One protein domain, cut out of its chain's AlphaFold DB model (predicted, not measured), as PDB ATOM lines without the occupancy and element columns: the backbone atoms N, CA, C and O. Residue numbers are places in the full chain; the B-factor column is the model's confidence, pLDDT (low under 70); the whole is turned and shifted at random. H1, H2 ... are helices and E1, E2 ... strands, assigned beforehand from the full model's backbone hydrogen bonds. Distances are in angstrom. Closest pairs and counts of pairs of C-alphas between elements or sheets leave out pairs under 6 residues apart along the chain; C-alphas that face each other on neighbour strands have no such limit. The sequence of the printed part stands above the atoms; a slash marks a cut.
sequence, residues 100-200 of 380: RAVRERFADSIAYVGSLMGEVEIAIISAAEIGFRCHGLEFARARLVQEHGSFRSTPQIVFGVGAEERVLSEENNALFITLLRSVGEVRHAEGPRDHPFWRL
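AT A GLANCE: This is residues 100 to 200 of the 380 residues of an uncharacterized protein of Acidobacteria bacterium (UniProt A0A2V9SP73). A strongly twisted sheet of five strands has two helices, H2 and H3, over one face; the E3 and E4 hairpin reaches toward one end of the long axis and the link from H3 to H4 lies at the other. The 101 printed residues run H1 H2 E1 E2 E3 E4 E5 H3 H4, a mixed domain in two layers. The sheet, E1 - E2 - E3 - E4 - E5, is an antiparallel meander, each strand beside the one before. It is compact, radius of gyration of the C-alphas 14.1 A, yet elongated, 48 by 31 by 24 A.

HOW THE PARTS SIT: Start at H1, residues 100 to 105, which only grazes the sheet with residues 102 to 105. Next come H2, residues 107 to 116, and the hairpin of E1, 121 to 126, and E2, 129 to 134, where N 123 and O 131 are 2.9 A apart. E3, 137 to 146, follows, with N 132 and O 140 at 2.8 A; then E4, 153 to 161, with N 141 and O 158 at 2.8 A; then E5, 164 to 167, with N 159 and O 166 at 2.8 A. H2 lies over E2 and E3, height over the sheet 9.5 A. H3, 173 to 186, on the same face, lies over E3 and E4 at 9.9 A. H2 and H3 only just touch, with 3 pairs of C-alphas within 8 A, by residues 177 to 181 of H3 alone; the closest C-alphas, Leu 116 and Ile 177, are 6.9 A apart, at a steep tilt of 62 degrees. H4, 196 to 199, only just touches H3, with 3 such pairs, by residues 183 to 186 of H3 alone; the closest C-alphas, Val 186 and Trp 198, are 6.0 A apart. Every O i to N i+4 pair is within hydrogen-bond range in H1 and H3, and 5 of 6 in H2; H4 is too short for one.

IN THESE COORDINATES: Find C-alpha 100 at (118.945, 69.169, 107.635), where H1 begins. E3 runs 27.4 A, E4 25.0 A and H3 20.3 A, from C-alpha 173 at (94.875, 59.577, 98.208). H4 ends at C-alpha 199, (91.839, 84.900, 101.086).

THE WHOLE: The C-alphas farthest apart, of Gly 149 and Glu 190, are 49.6 A apart. The printed part has no cut and no long link. Mean pLDDT of the printed part is 93.3; look at residue 148 for the one value under 70.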
ATOM      1  N   ARG A 100     118.428  70.176 108.555       90.81
ATOM      2  CA  ARG A 100     118.945  69.169 107.635       90.81
ATOM      3  C   ARG A 100     118.542  67.782 108.110       90.81
ATOM      4  O   ARG A 100     117.999  67.006 107.327       90.81
ATOM      5  N   ALA A 101     118.737  67.504 109.397       92.38
ATOM      6  CA  ALA A 101     118.348  66.232 109.994       92.38
ATOM      7  C   ALA A 101     116.830  65.990 109.904       92.38
ATOM      8  O   ALA A 101     116.391  64.857 109.697       92.38
ATOM      9  N   VAL A 102     116.010  67.041 110.030       94.00
ATOM     10  CA  VAL A 102     114.552  66.936 109.847       94.00
ATOM     11  C   VAL A 102     114.195  66.646 108.390       94.00
ATOM     12  O   VAL A 102     113.408  65.741 108.128       94.00
ATOM     13  N   ARG A 103     114.799  67.353 107.431       95.19
ATOM     14  CA  ARG A 103     114.559  67.123 105.999       95.19
ATOM     15  C   ARG A 103     114.948  65.710 105.572       95.19
ATOM     16  O   ARG A 103     114.187  65.076 104.853       95.19
ATOM     17  N   GLU A 104     116.080  65.199 106.054       95.56
ATOM     18  CA  GLU A 104     116.509  63.815 105.808       95.56
ATOM     19  C   GLU A 104     115.506  62.805 106.392       95.56
ATOM     20  O   GLU A 104     115.147  61.830 105.736       95.56
ATOM     21  N   ARG A 105     114.980  63.071 107.594       94.81
ATOM     22  CA  ARG A 105     113.984  62.211 108.251       94.81
ATOM     23  C   ARG A 105     112.652  62.132 107.501       94.81
ATOM     24  O   ARG A 105     112.016  61.082 107.511       94.81
ATOM     25  N   PHE A 106     112.222  63.233 106.892       96.88
ATOM     26  CA  PHE A 106     110.955  63.338 106.161       96.88
ATOM     27  C   PHE A 106     111.131  63.299 104.636       96.88
ATOM     28  O   PHE A 106     110.215  63.687 103.911       96.88
ATOM     29  N   ALA A 107     112.282  62.829 104.139       96.94
ATOM     30  CA  ALA A 107     112.641  62.893 102.723       96.94
ATOM     31  C   ALA A 107     111.582  62.262 101.803       96.94
ATOM     32  O   ALA A 107     111.215  62.874 100.804       96.94
ATOM     33  N   ASP A 108     111.029  61.104 102.173       97.00
ATOM     34  CA  ASP A 108     110.001  60.422 101.375       97.00
ATOM     35  C   ASP A 108     108.685  61.211 101.328       97.00
ATOM     36  O   ASP A 108     108.081  61.360 100.267       97.00
ATOM     37  N   SER A 109     108.253  61.774 102.464       97.31
ATOM     38  CA  SER A 109     107.059  62.629 102.516       97.31
ATOM     39  C   SER A 109     107.254  63.902 101.693       97.31
ATOM     40  O   SER A 109     106.357  64.297 100.953       97.31
ATOM     41  N   ILE A 110     108.437  64.517 101.782       98.06
ATOM     42  CA  ILE A 110     108.807  65.700 101.001       98.06
ATOM     43  C   ILE A 110     108.812  65.380  99.503       98.06
ATOM     44  O   ILE A 110     108.211  66.116  98.726       98.06
ATOM     45  N   ALA A 111     109.447  64.278  99.097       97.81
ATOM     46  CA  ALA A 111     109.503  63.856  97.703       97.81
ATOM     47  C   ALA A 111     108.107  63.552  97.149       97.81
ATOM     48  O   ALA A 111     107.784  63.957  96.032       97.81
ATOM     49  N   TYR A 112     107.258  62.892  97.943       97.38
ATOM     50  CA  TYR A 112     105.891  62.592  97.546       97.38
ATOM     51  C   TYR A 112     105.072  63.863  97.305       97.38
ATOM     52  O   TYR A 112     104.542  64.050  96.211       97.38
ATOM     53  N   VAL A 113     105.011  64.771  98.284       97.62
ATOM     54  CA  VAL A 113     104.243  66.020  98.157       97.62
ATOM     55  C   VAL A 113     104.816  66.913  97.053       97.62
ATOM     56  O   VAL A 113     104.057  67.436  96.241       97.62
ATOM     57  N   GLY A 114     106.145  67.014  96.956       97.19
ATOM     58  CA  GLY A 114     106.824  67.770  95.901       97.19
ATOM     59  C   GLY A 114     106.573  67.227  94.490       97.19
ATOM     60  O   GLY A 114     106.563  67.991  93.531       97.19
ATOM     61  N   SER A 115     106.309  65.922  94.344       97.00
ATOM     62  CA  SER A 115     105.911  65.338  93.052       97.00
ATOM     63  C   SER A 115     104.499  65.742  92.609       97.00
ATOM     64  O   SER A 115     104.180  65.661  91.424       97.00
ATOM     65  N   LEU A 116     103.654  66.176  93.551       96.50
ATOM     66  CA  LEU A 116     102.277  66.602  93.302       96.50
ATOM     67  C   LEU A 116     102.155  68.121  93.107       96.50
ATOM     68  O   LEU A 116     101.274  68.560  92.371       96.50
ATOM     69  N   MET A 117     103.016  68.906  93.762       95.25
ATOM     70  CA  MET A 117     103.075  70.368  93.671       95.25
ATOM     71  C   MET A 117     104.527  70.839  93.798       95.25
ATOM     72  O   MET A 117     105.155  70.638  94.836       95.25
ATOM     73  N   GLY A 118     105.047  71.491  92.755       92.25
ATOM     74  CA  GLY A 118     106.438  71.951  92.718       92.25
ATOM     75  C   GLY A 118     106.702  73.171  93.602       92.25
ATOM     76  O   GLY A 118     107.807  73.325  94.114       92.25
ATOM     77  N   GLU A 119     105.690  74.012  93.822       89.81
ATOM     78  CA  GLU A 119     105.779  75.242  94.618       89.81
ATOM     79  C   GLU A 119     105.617  75.014  96.133       89.81
ATOM     80  O   GLU A 119     105.430  75.970  96.886       89.81
ATOM     81  N   VAL A 120     105.654  73.762  96.605       96.00
ATOM     82  CA  VAL A 120     105.427  73.458  98.021       96.00
ATOM     83  C   VAL A 120     106.531  74.025  98.920       96.00
ATOM     84  O   VAL A 120     107.722  73.748  98.772       96.00
ATOM     85  N   GLU A 121     106.110  74.777  99.928       95.81
ATOM     86  CA  GLU A 121     106.942  75.267 101.018       95.81
ATOM     87  C   GLU A 121     106.983  74.224 102.142       95.81
ATOM     88  O   GLU A 121     105.954  73.673 102.541       95.81
ATOM     89  N   ILE A 122     108.173  73.973 102.691       95.56
ATOM     90  CA  ILE A 122     108.370  73.035 103.806       95.56
ATOM     91  C   ILE A 122     108.674  73.842 105.062       95.56
ATOM     92  O   ILE A 122     109.750  74.433 105.166       95.56
ATOM     93  N   ALA A 123     107.747  73.831 106.017       92.88
ATOM     94  CA  ALA A 123     107.896  74.481 107.312       92.88
ATOM     95  C   ALA A 123     108.299  73.461 108.382       92.88
ATOM     96  O   ALA A 123     107.637  72.440 108.558       92.88
ATOM     97  N   ILE A 124     109.369  73.729 109.125       91.06
ATOM     98  CA  ILE A 124     109.815  72.845 110.208       91.06
ATOM     99  C   ILE A 124     109.133  73.280 111.500       91.06
ATOM    100  O   ILE A 124     109.381  74.371 112.001       91.06
ATOM    101  N   ILE A 125     108.259  72.422 112.028       88.56
ATOM    102  CA  ILE A 125     107.489  72.698 113.249       88.56
ATOM    103  C   ILE A 125     108.253  72.165 114.466       88.56
ATOM    104  O   ILE A 125     108.354  72.826 115.497       88.56
ATOM    105  N   SER A 126     108.813  70.958 114.349       88.81
ATOM    106  CA  SER A 126     109.670  70.344 115.364       88.81
ATOM    107  C   SER A 126     110.564  69.258 114.757       88.81
ATOM    108  O   SER A 126     110.440  68.902 113.587       88.81
ATOM    109  N   ALA A 127     111.415  68.636 115.579       89.62
ATOM    110  CA  ALA A 127     112.191  67.460 115.174       89.62
ATOM    111  C   ALA A 127     111.330  66.260 114.715       89.62
ATOM    112  O   ALA A 127     111.842  65.354 114.054       89.62
ATOM    113  N   ALA A 128     110.046  66.238 115.085       92.44
ATOM    114  CA  ALA A 128     109.113  65.149 114.822       92.44
ATOM    115  C   ALA A 128     107.937  65.554 113.917       92.44
ATOM    116  O   ALA A 128     107.046  64.732 113.708       92.44
ATOM    117  N   GLU A 129     107.914  66.781 113.389       94.62
ATOM    118  CA  GLU A 129     106.795  67.282 112.587       94.62
ATOM    119  C   GLU A 129     107.223  68.393 111.618       94.62
ATOM    120  O   GLU A 129     107.915  69.339 112.005       94.62
ATOM    121  N   ILE A 130     106.766  68.294 110.370       96.19
ATOM    122  CA  ILE A 130     106.879  69.332 109.340       96.19
ATOM    123  C   ILE A 130     105.498  69.672 108.768       96.19
ATOM    124  O   ILE A 130     104.612  68.818 108.731       96.19
ATOM    125  N   GLY A 131     105.331  70.901 108.291       96.06
ATOM    126  CA  GLY A 131     104.173  71.366 107.532       96.06
ATOM    127  C   GLY A 131     104.500  71.549 106.049       96.06
ATOM    128  O   GLY A 131     105.626  71.894 105.689       96.06
ATOM    129  N   PHE A 132     103.498  71.343 105.201       97.56
ATOM    130  CA  PHE A 132     103.512  71.623 103.769       97.56
ATOM    131  C   PHE A 132     102.569  72.786 103.481       97.56
ATOM    132  O   PHE A 132     101.388  72.748 103.850       97.56
ATOM    133  N   ARG A 133     103.102  73.829 102.845       97.06
ATOM    134  CA  ARG A 133     102.396  75.091 102.620       97.06
ATOM    135  C   ARG A 133     102.478  75.533 101.166       97.06
ATOM    136  O   ARG A 133     103.363  75.117 100.429       97.06
ATOM    137  N   CYS A 134     101.547  76.388 100.764       96.88
ATOM    138  CA  CYS A 134     101.609  77.148  99.520       96.88
ATOM    139  C   CYS A 134     101.305  78.613  99.848       96.88
ATOM    140  O   CYS A 134     100.201  78.924 100.312       96.88
ATOM    141  N   HIS A 135     102.290  79.502  99.696       96.12
ATOM    142  CA  HIS A 135     102.220  80.891 100.155       96.12
ATOM    143  C   HIS A 135     101.663  81.001 101.581       96.12
ATOM    144  O   HIS A 135     100.640  81.651 101.833       96.12
ATOM    145  N   GLY A 136     102.267  80.247 102.503       94.62
ATOM    146  CA  GLY A 136     101.883  80.205 103.912       94.62
ATOM    147  C   GLY A 136     100.555  79.509 104.250       94.62
ATOM    148  O   GLY A 136     100.279  79.312 105.433       94.62
ATOM    149  N   LEU A 137      99.739  79.098 103.269       95.75
ATOM    150  CA  LEU A 137      98.551  78.276 103.525       95.75
ATOM    151  C   LEU A 137      98.978  76.826 103.739       95.75
ATOM    152  O   LEU A 137      99.389  76.156 102.793       95.75
ATOM    153  N   GLU A 138      98.861  76.343 104.971       96.06
ATOM    154  CA  GLU A 138      99.123  74.946 105.306       96.06
ATOM    155  C   GLU A 138      97.971  74.051 104.848       96.06
ATOM    156  O   GLU A 138      96.809  74.298 105.175       96.06
ATOM    157  N   PHE A 139      98.305  73.026 104.066       96.12
ATOM    158  CA  PHE A 139      97.340  72.057 103.536       96.12
ATOM    159  C   PHE A 139      97.651  70.615 103.956       96.12
ATOM    160  O   PHE A 139      96.839  69.710 103.735       96.12
ATOM    161  N   ALA A 140      98.838  70.375 104.523       97.38
ATOM    162  CA  ALA A 140      99.232  69.090 105.077       97.38
ATOM    163  C   ALA A 140     100.383  69.216 106.078       97.38
ATOM    164  O   ALA A 140     101.137  70.184 106.070       97.38
ATOM    165  N   ARG A 141     100.555  68.183 106.899       97.31
ATOM    166  CA  ARG A 141     101.672  67.993 107.825       97.31
ATOM    167  C   ARG A 141     102.181  66.562 107.731       97.31
ATOM    168  O   ARG A 141     101.390  65.644 107.533       97.31
ATOM    169  N   ALA A 142     103.480  66.349 107.898       97.31
ATOM    170  CA  ALA A 142     104.043  65.024 108.147       97.31
ATOM    171  C   ALA A 142     104.564  64.965 109.580       97.31
ATOM    172  O   ALA A 142     105.367  65.804 109.983       97.31
ATOM    173  N   ARG A 143     104.126  63.965 110.345       96.00
ATOM    174  CA  ARG A 143     104.520  63.776 111.747       96.00
ATOM    175  C   ARG A 143     104.993  62.358 112.009       96.00
ATOM    176  O   ARG A 143     104.513  61.418 111.378       96.00
ATOM    177  N   LEU A 144     105.917  62.196 112.948       93.75
ATOM    178  CA  LEU A 144     106.332  60.876 113.407       93.75
ATOM    179  C   LEU A 144     105.236  60.251 114.266       93.75
ATOM    180  O   LEU A 144     104.790  60.843 115.248       93.75
ATOM    181  N   VAL A 145     104.854  59.026 113.927       91.19
ATOM    182  CA  VAL A 145     103.958  58.201 114.738       91.19
ATOM    183  C   VAL A 145     104.721  56.956 115.171       91.19
ATOM    184  O   VAL A 145     105.533  56.422 114.413       91.19
ATOM    185  N   GLN A 146     104.512  56.511 116.410       84.19
ATOM    186  CA  GLN A 146     105.078  55.244 116.866       84.19
ATOM    187  C   GLN A 146     104.276  54.075 116.307       84.19
ATOM    188  O   GLN A 146     103.047  54.050 116.388       84.19
ATOM    189  N   GLU A 147     104.980  53.094 115.756       76.88
ATOM    190  CA  GLU A 147     104.366  51.837 115.354       76.88
ATOM    191  C   GLU A 147     103.959  51.024 116.590       76.88
ATOM    192  O   GLU A 147     104.716  50.881 117.552       76.88
ATOM    193  N   HIS A 148     102.755  50.450 116.569       69.88
ATOM    194  CA  HIS A 148     102.280  49.618 117.671       69.88
ATOM    195  C   HIS A 148     103.180  48.380 117.824       69.88
ATOM    196  O   HIS A 148     103.287  47.567 116.909       69.88
ATOM    197  N   GLY A 149     103.824  48.235 118.987       70.62
ATOM    198  CA  GLY A 149     104.714  47.106 119.290       70.62
ATOM    199  C   GLY A 149     106.148  47.242 118.762       70.62
ATOM    200  O   GLY A 149     106.900  46.270 118.811       70.62
ATOM    201  N   SER A 150     106.548  48.422 118.280       73.44
ATOM    202  CA  SER A 150     107.879  48.693 117.730       73.44
ATOM    203  C   SER A 150     108.411  50.034 118.247       73.44
ATOM    204  O   SER A 150     107.669  50.994 118.414       73.44
ATOM    205  N   PHE A 151     109.723  50.125 118.487       73.00
ATOM    206  CA  PHE A 151     110.387  51.402 118.795       73.00
ATOM    207  C   PHE A 151     110.669  52.239 117.535       73.00
ATOM    208  O   PHE A 151     111.302  53.291 117.618       73.00
ATOM    209  N   ARG A 152     110.245  51.772 116.351       76.06
ATOM    210  CA  ARG A 152     110.395  52.513 115.098       76.06
ATOM    211  C   ARG A 152     109.282  53.548 114.992       76.06
ATOM    212  O   ARG A 152     108.116  53.276 115.268       76.06
ATOM    213  N   SER A 153     109.666  54.753 114.595       82.69
ATOM    214  CA  SER A 153     108.726  55.808 114.239       82.69
ATOM    215  C   SER A 153     108.724  55.976 112.732       82.69
ATOM    216  O   SER A 153     109.796  56.062 112.128       82.69
ATOM    217  N   THR A 154     107.538  56.043 112.144       88.06
ATOM    218  CA  THR A 154     107.361  56.277 110.712       88.06
ATOM    219  C   THR A 154     106.664  57.617 110.485       88.06
ATOM    220  O   THR A 154     105.787  58.003 111.268       88.06
ATOM    221  N   PRO A 155     107.072  58.380 109.457       92.69
ATOM    222  CA  PRO A 155     106.330  59.555 109.034       92.69
ATOM    223  C   PRO A 155     104.928  59.180 108.552       92.69
ATOM    224  O   PRO A 155     104.760  58.281 107.732       92.69
ATOM    225  N   GLN A 156     103.927  59.913 109.021       95.31
ATOM    226  CA  GLN A 156     102.558  59.855 108.526       95.31
ATOM    227  C   GLN A 156     102.142  61.246 108.064       95.31
ATOM    228  O   GLN A 156     102.320  62.220 108.800       95.31
ATOM    229  N   ILE A 157     101.561  61.329 106.867       97.56
ATOM    230  CA  ILE A 157     100.983  62.570 106.352       97.56
ATOM    231  C   ILE A 157      99.546  62.703 106.859       97.56
ATOM    232  O   ILE A 157      98.758  61.758 106.806       97.56
ATOM    233  N   VAL A 158      99.209  63.893 107.336       97.19
ATOM    234  CA  VAL A 158      97.856  64.344 107.648       97.19
ATOM    235  C   VAL A 158      97.571  65.543 106.751       97.19
ATOM    236  O   VAL A 158      98.430  66.407 106.613       97.19
ATOM    237  N   PHE A 159      96.405  65.599 106.114       97.81
ATOM    238  CA  PHE A 159      96.060  66.669 105.178       97.81
ATOM    239  C   PHE A 159      94.675  67.248 105.437       97.81
ATOM    240  O   PHE A 159      93.791  66.568 105.960       97.81
ATOM    241  N   GLY A 160      94.495  68.505 105.045       95.06
ATOM    242  CA  GLY A 160      93.306  69.292 105.336       95.06
ATOM    243  C   GLY A 160      93.634  70.777 105.422       95.06
ATOM    244  O   GLY A 160      94.798  71.158 105.488       95.06
ATOM    245  N   VAL A 161      92.601  71.616 105.418       91.00
ATOM    246  CA  VAL A 161      92.731  73.059 105.661       91.00
ATOM    247  C   VAL A 161      91.825  73.413 106.836       91.00
ATOM    248  O   VAL A 161      90.625  73.135 106.804       91.00
ATOM    249  N   GLY A 162      92.388  74.028 107.875       80.44
ATOM    250  CA  GLY A 162      91.663  74.330 109.110       80.44
ATOM    251  C   GLY A 162      91.450  73.091 109.986       80.44
ATOM    252  O   GLY A 162      92.345  72.268 110.129       80.44
ATOM    253  N   ALA A 163      90.275  72.967 110.607       78.62
ATOM    254  CA  ALA A 163      89.992  71.904 111.581       78.62
ATOM    255  C   ALA A 163      89.677  70.527 110.953       78.62
ATOM    256  O   ALA A 163      89.657  69.518 111.655       78.62
ATOM    257  N   GLU A 164      89.415  70.478 109.646       84.19
ATOM    258  CA  GLU A 164      89.050  69.259 108.916       84.19
ATOM    259  C   GLU A 164      90.304  68.550 108.387       84.19
ATOM    260  O   GLU A 164      90.688  68.716 107.228       84.19
ATOM    261  N   GLU A 165      90.943  67.754 109.244       91.38
ATOM    262  CA  GLU A 165      92.157  67.001 108.915       91.38
ATOM    263  C   GLU A 165      91.908  65.491 108.800       91.38
ATOM    264  O   GLU A 165      91.113  64.903 109.536       91.38
ATOM    265  N   ARG A 166      92.622  64.834 107.878       94.94
ATOM    266  CA  ARG A 166      92.553  63.385 107.645       94.94
ATOM    267  C   ARG A 166      93.946  62.794 107.519       94.94
ATOM    268  O   ARG A 166      94.819  63.365 106.873       94.94
ATOM    269  N   VAL A 167      94.142  61.617 108.103       96.62
ATOM    270  CA  VAL A 167      95.348  60.814 107.875       96.62
ATOM    271  C   VAL A 167      95.342  60.313 106.431       96.62
ATOM    272  O   VAL A 167      94.349  59.730 105.990       96.62
ATOM    273  N   LEU A 168      96.441  60.524 105.710       97.31
ATOM    274  CA  LEU A 168      96.609  60.023 104.352       97.31
ATOM    275  C   LEU A 168      96.647  58.489 104.350       97.31
ATOM    276  O   LEU A 168      97.425  57.873 105.079       97.31
ATOM    277  N   SER A 169      95.820  57.887 103.504       96.31
ATOM    278  CA  SER A 169      95.778  56.455 103.224       96.31
ATOM    279  C   SER A 169      95.636  56.224 101.719       96.31
ATOM    280  O   SER A 169      95.355  57.147 100.954       96.31
ATOM    281  N   GLU A 170      95.798  54.977 101.277       95.25
ATOM    282  CA  GLU A 170      95.584  54.614  99.871       95.25
ATOM    283  C   GLU A 170      94.157  54.951  99.399       95.25
ATOM    284  O   GLU A 170      93.971  55.446  98.289       95.25
ATOM    285  N   GLU A 171      93.159  54.765 100.268       96.50
ATOM    286  CA  GLU A 171      91.739  54.991  99.968       96.50
ATOM    287  C   GLU A 171      91.403  56.466  99.715       96.50
ATOM    288  O   GLU A 171      90.561  56.780  98.874       96.50
ATOM    289  N   ASN A 172      92.052  57.383 100.437       96.88
ATOM    290  CA  ASN A 172      91.768  58.818 100.351       96.88
ATOM    291  C   ASN A 172      92.823  59.609  99.560       96.88
ATOM    292  O   ASN A 172      92.719  60.832  99.452       96.88
ATOM    293  N   ASN A 173      93.788  58.928  98.935       97.12
ATOM    294  CA  ASN A 173      94.875  59.577  98.208       97.12
ATOM    295  C   ASN A 173      94.389  60.472  97.049       97.12
ATOM    296  O   ASN A 173      94.922  61.554  96.812       97.12
ATOM    297  N   ALA A 174      93.324  60.063  96.353       97.56
ATOM    298  CA  ALA A 174      92.719  60.875  95.297       97.56
ATOM    299  C   ALA A 174      92.166  62.215  95.821       97.56
ATOM    300  O   ALA A 174      92.244  63.232  95.125       97.56
ATOM    301  N   LEU A 175      91.652  62.240  97.058       96.94
ATOM    302  CA  LEU A 175      91.182  63.469  97.702       96.94
ATOM    303  C   LEU A 175      92.356  64.383  98.046       96.94
ATOM    304  O   LEU A 175      92.267  65.588  97.825       96.94
ATOM    305  N   PHE A 176      93.462  63.812  98.526       97.56
ATOM    306  CA  PHE A 176      94.679  64.567  98.813       97.56
ATOM    307  C   PHE A 176      95.223  65.254  97.555       97.56
ATOM    308  O   PHE A 176      95.420  66.466  97.544       97.56
ATOM    309  N   ILE A 177      95.361  64.508  96.455       97.69
ATOM    310  CA  ILE A 177      95.797  65.053  95.160       97.69
ATOM    311  C   ILE A 177      94.851  66.161  94.673       97.69
ATOM    312  O   ILE A 177      95.307  67.192  94.179       97.69
ATOM    313  N   THR A 178      93.537  65.972  94.822       97.12
ATOM    314  CA  THR A 178      92.538  66.984  94.444       97.12
ATOM    315  C   THR A 178      92.683  68.265  95.269       97.12
ATOM    316  O   THR A 178      92.628  69.356  94.702       97.12
ATOM    317  N   LEU A 179      92.927  68.152  96.581       96.25
ATOM    318  CA  LEU A 179      93.184  69.305  97.447       96.25
ATOM    319  C   LEU A 179      94.422  70.077  96.982       96.25
ATOM    320  O   LEU A 179      94.342  71.289  96.813       96.25
ATOM    321  N   LEU A 180      95.542  69.386  96.737       96.31
ATOM    322  CA  LEU A 180      96.786  70.030  96.305       96.31
ATOM    323  C   LEU A 180      96.600  70.777  94.986       96.31
ATOM    324  O   LEU A 180      97.001  71.932  94.888       96.31
ATOM    325  N   ARG A 181      95.943  70.164  93.996       95.38
ATOM    326  CA  ARG A 181      95.647  70.847  92.727       95.38
ATOM    327  C   ARG A 181      94.783  72.083  92.942       95.38
ATOM    328  O   ARG A 181      95.135  73.142  92.447       95.38
ATOM    329  N   SER A 182      93.714  71.975  93.731       95.38
ATOM    330  CA  SER A 182      92.834  73.113  94.018       95.38
ATOM    331  C   SER A 182      93.562  74.252  94.740       95.38
ATOM    332  O   SER A 182      93.333  75.418  94.428       95.38
ATOM    333  N   VAL A 183      94.462  73.931  95.675       96.25
ATOM    334  CA  VAL A 183      95.318  74.937  96.317       96.25
ATOM    335  C   VAL A 183      96.256  75.562  95.286       96.25
ATOM    336  O   VAL A 183      96.261  76.780  95.178       96.25
ATOM    337  N   GLY A 184      96.986  74.773  94.494       94.44
ATOM    338  CA  GLY A 184      97.940  75.288  93.503       94.44
ATOM    339  C   GLY A 184      97.299  76.138  92.398       94.44
ATOM    340  O   GLY A 184      97.855  77.157  92.004       94.44
ATOM    341  N   GLU A 185      96.097  75.776  91.946       94.81
ATOM    342  CA  GLU A 185      95.332  76.528  90.937       94.81
ATOM    343  C   GLU A 185      94.822  77.881  91.447       94.81
ATOM    344  O   GLU A 185      94.540  78.773  90.651       94.81
ATOM    345  N   VAL A 186      94.667  78.041  92.764       96.50
ATOM    346  CA  VAL A 186      94.054  79.238  93.358       96.50
ATOM    347  C   VAL A 186      95.068  80.111  94.081       96.50
ATOM    348  O   VAL A 186      94.973  81.337  94.059       96.50
ATOM    349  N   ARG A 187      96.002  79.501  94.802       96.19
ATOM    350  CA  ARG A 187      96.885  80.164  95.755       96.19
ATOM    351  C   ARG A 187      98.105  80.713  95.023       96.19
ATOM    352  O   ARG A 187      99.206  80.225  95.187       96.19
ATOM    353  N   HIS A 188      97.894  81.739  94.208       95.06
ATOM    354  CA  HIS A 188      98.954  82.520  93.568       95.06
ATOM    355  C   HIS A 188      98.505  83.981  93.381       95.06
ATOM    356  O   HIS A 188      97.327  84.311  93.540       95.06
ATOM    357  N   ALA A 189      99.438  84.884  93.060       95.50
ATOM    358  CA  ALA A 189      99.178  86.331  93.030       95.50
ATOM    359  C   ALA A 189      98.001  86.739  92.117       95.50
ATOM    360  O   ALA A 189      97.210  87.610  92.476       95.50
ATOM    361  N   GLU A 190      97.864  86.064  90.974       95.25
ATOM    362  CA  GLU A 190      96.800  86.277  89.977       95.25
ATOM    363  C   GLU A 190      95.558  85.388  90.196       95.25
ATOM    364  O   GLU A 190      94.695  85.299  89.325       95.25
ATOM    365  N   GLY A 191      95.481  84.689  91.330       95.50
ATOM    366  CA  GLY A 191      94.385  83.780  91.644       95.50
ATOM    367  C   GLY A 191      93.046  84.492  91.909       95.50
ATOM    368  O   GLY A 191      92.997  85.715  92.103       95.50
ATOM    369  N   PRO A 192      91.932  83.740  91.939       96.19
ATOM    370  CA  PRO A 192      90.594  84.291  92.148       96.19
ATOM    371  C   PRO A 192      90.426  84.849  93.570       96.19
ATOM    372  O   PRO A 192      90.446  84.113  94.557       96.19
ATOM    373  N   ARG A 193      90.232  86.170  93.676       94.00
ATOM    374  CA  ARG A 193      90.225  86.916  94.953       94.00
ATOM    375  C   ARG A 193      89.056  86.591  95.881       94.00
ATOM    376  O   ARG A 193      89.141  86.827  97.083       94.00
ATOM    377  N   ASP A 194      87.951  86.102  95.339       95.31
ATOM    378  CA  ASP A 194      86.766  85.682  96.087       95.31
ATOM    379  C   ASP A 194      86.922  84.270  96.680       95.31
ATOM    380  O   ASP A 194      86.302  83.952  97.707       95.31
ATOM    381  N   HIS A 195      87.817  83.458  96.112       96.44
ATOM    382  CA  HIS A 195      88.027  82.080  96.533       96.44
ATOM    383  C   HIS A 195      88.604  81.989  97.962       96.44
ATOM    384  O   HIS A 195      89.574  82.682  98.290       96.44
ATOM    385  N   PRO A 196      88.074  81.103  98.830       94.31
ATOM    386  CA  PRO A 196      88.538  80.961 100.212       94.31
ATOM    387  C   PRO A 196      90.047  80.721 100.355       94.31
ATOM    388  O   PRO A 196      90.701  81.445 101.097       94.31
ATOM    389  N   PHE A 197      90.631  79.773  99.608       95.38
ATOM    390  CA  PHE A 197      92.080  79.512  99.665       95.38
ATOM    391  C   PHE A 197      92.945  80.723  99.298       95.38
ATOM    392  O   PHE A 197      94.034  80.878  99.845       95.38
ATOM    393  N   TRP A 198      92.469  81.622  98.435       96.81
ATOM    394  CA  TRP A 198      93.205  82.845  98.117       96.81
ATOM    395  C   TRP A 198      93.171  83.854  99.277       96.81
ATOM    396  O   TRP A 198      94.162  84.526  99.561       96.81
ATOM    397  N   ARG A 199      92.042  83.940  99.988       95.19
ATOM    398  CA  ARG A 199      91.839  84.900 101.086       95.19
ATOM    399  C   ARG A 199      92.415  84.446 102.422       95.19
ATOM    400  O   ARG A 199      92.824  85.294 103.207       95.19
ATOM    401  N   LEU A 200      92.434  83.140 102.688       95.25
ATOM    402  CA  LEU A 200      92.865  82.597 103.975       95.25
ATOM    403  C   LEU A 200      94.324  82.950 104.293       95.25
ATOM    404  O   LEU A 200      95.191  82.942 103.416       95.25
TER     405      LEU A 200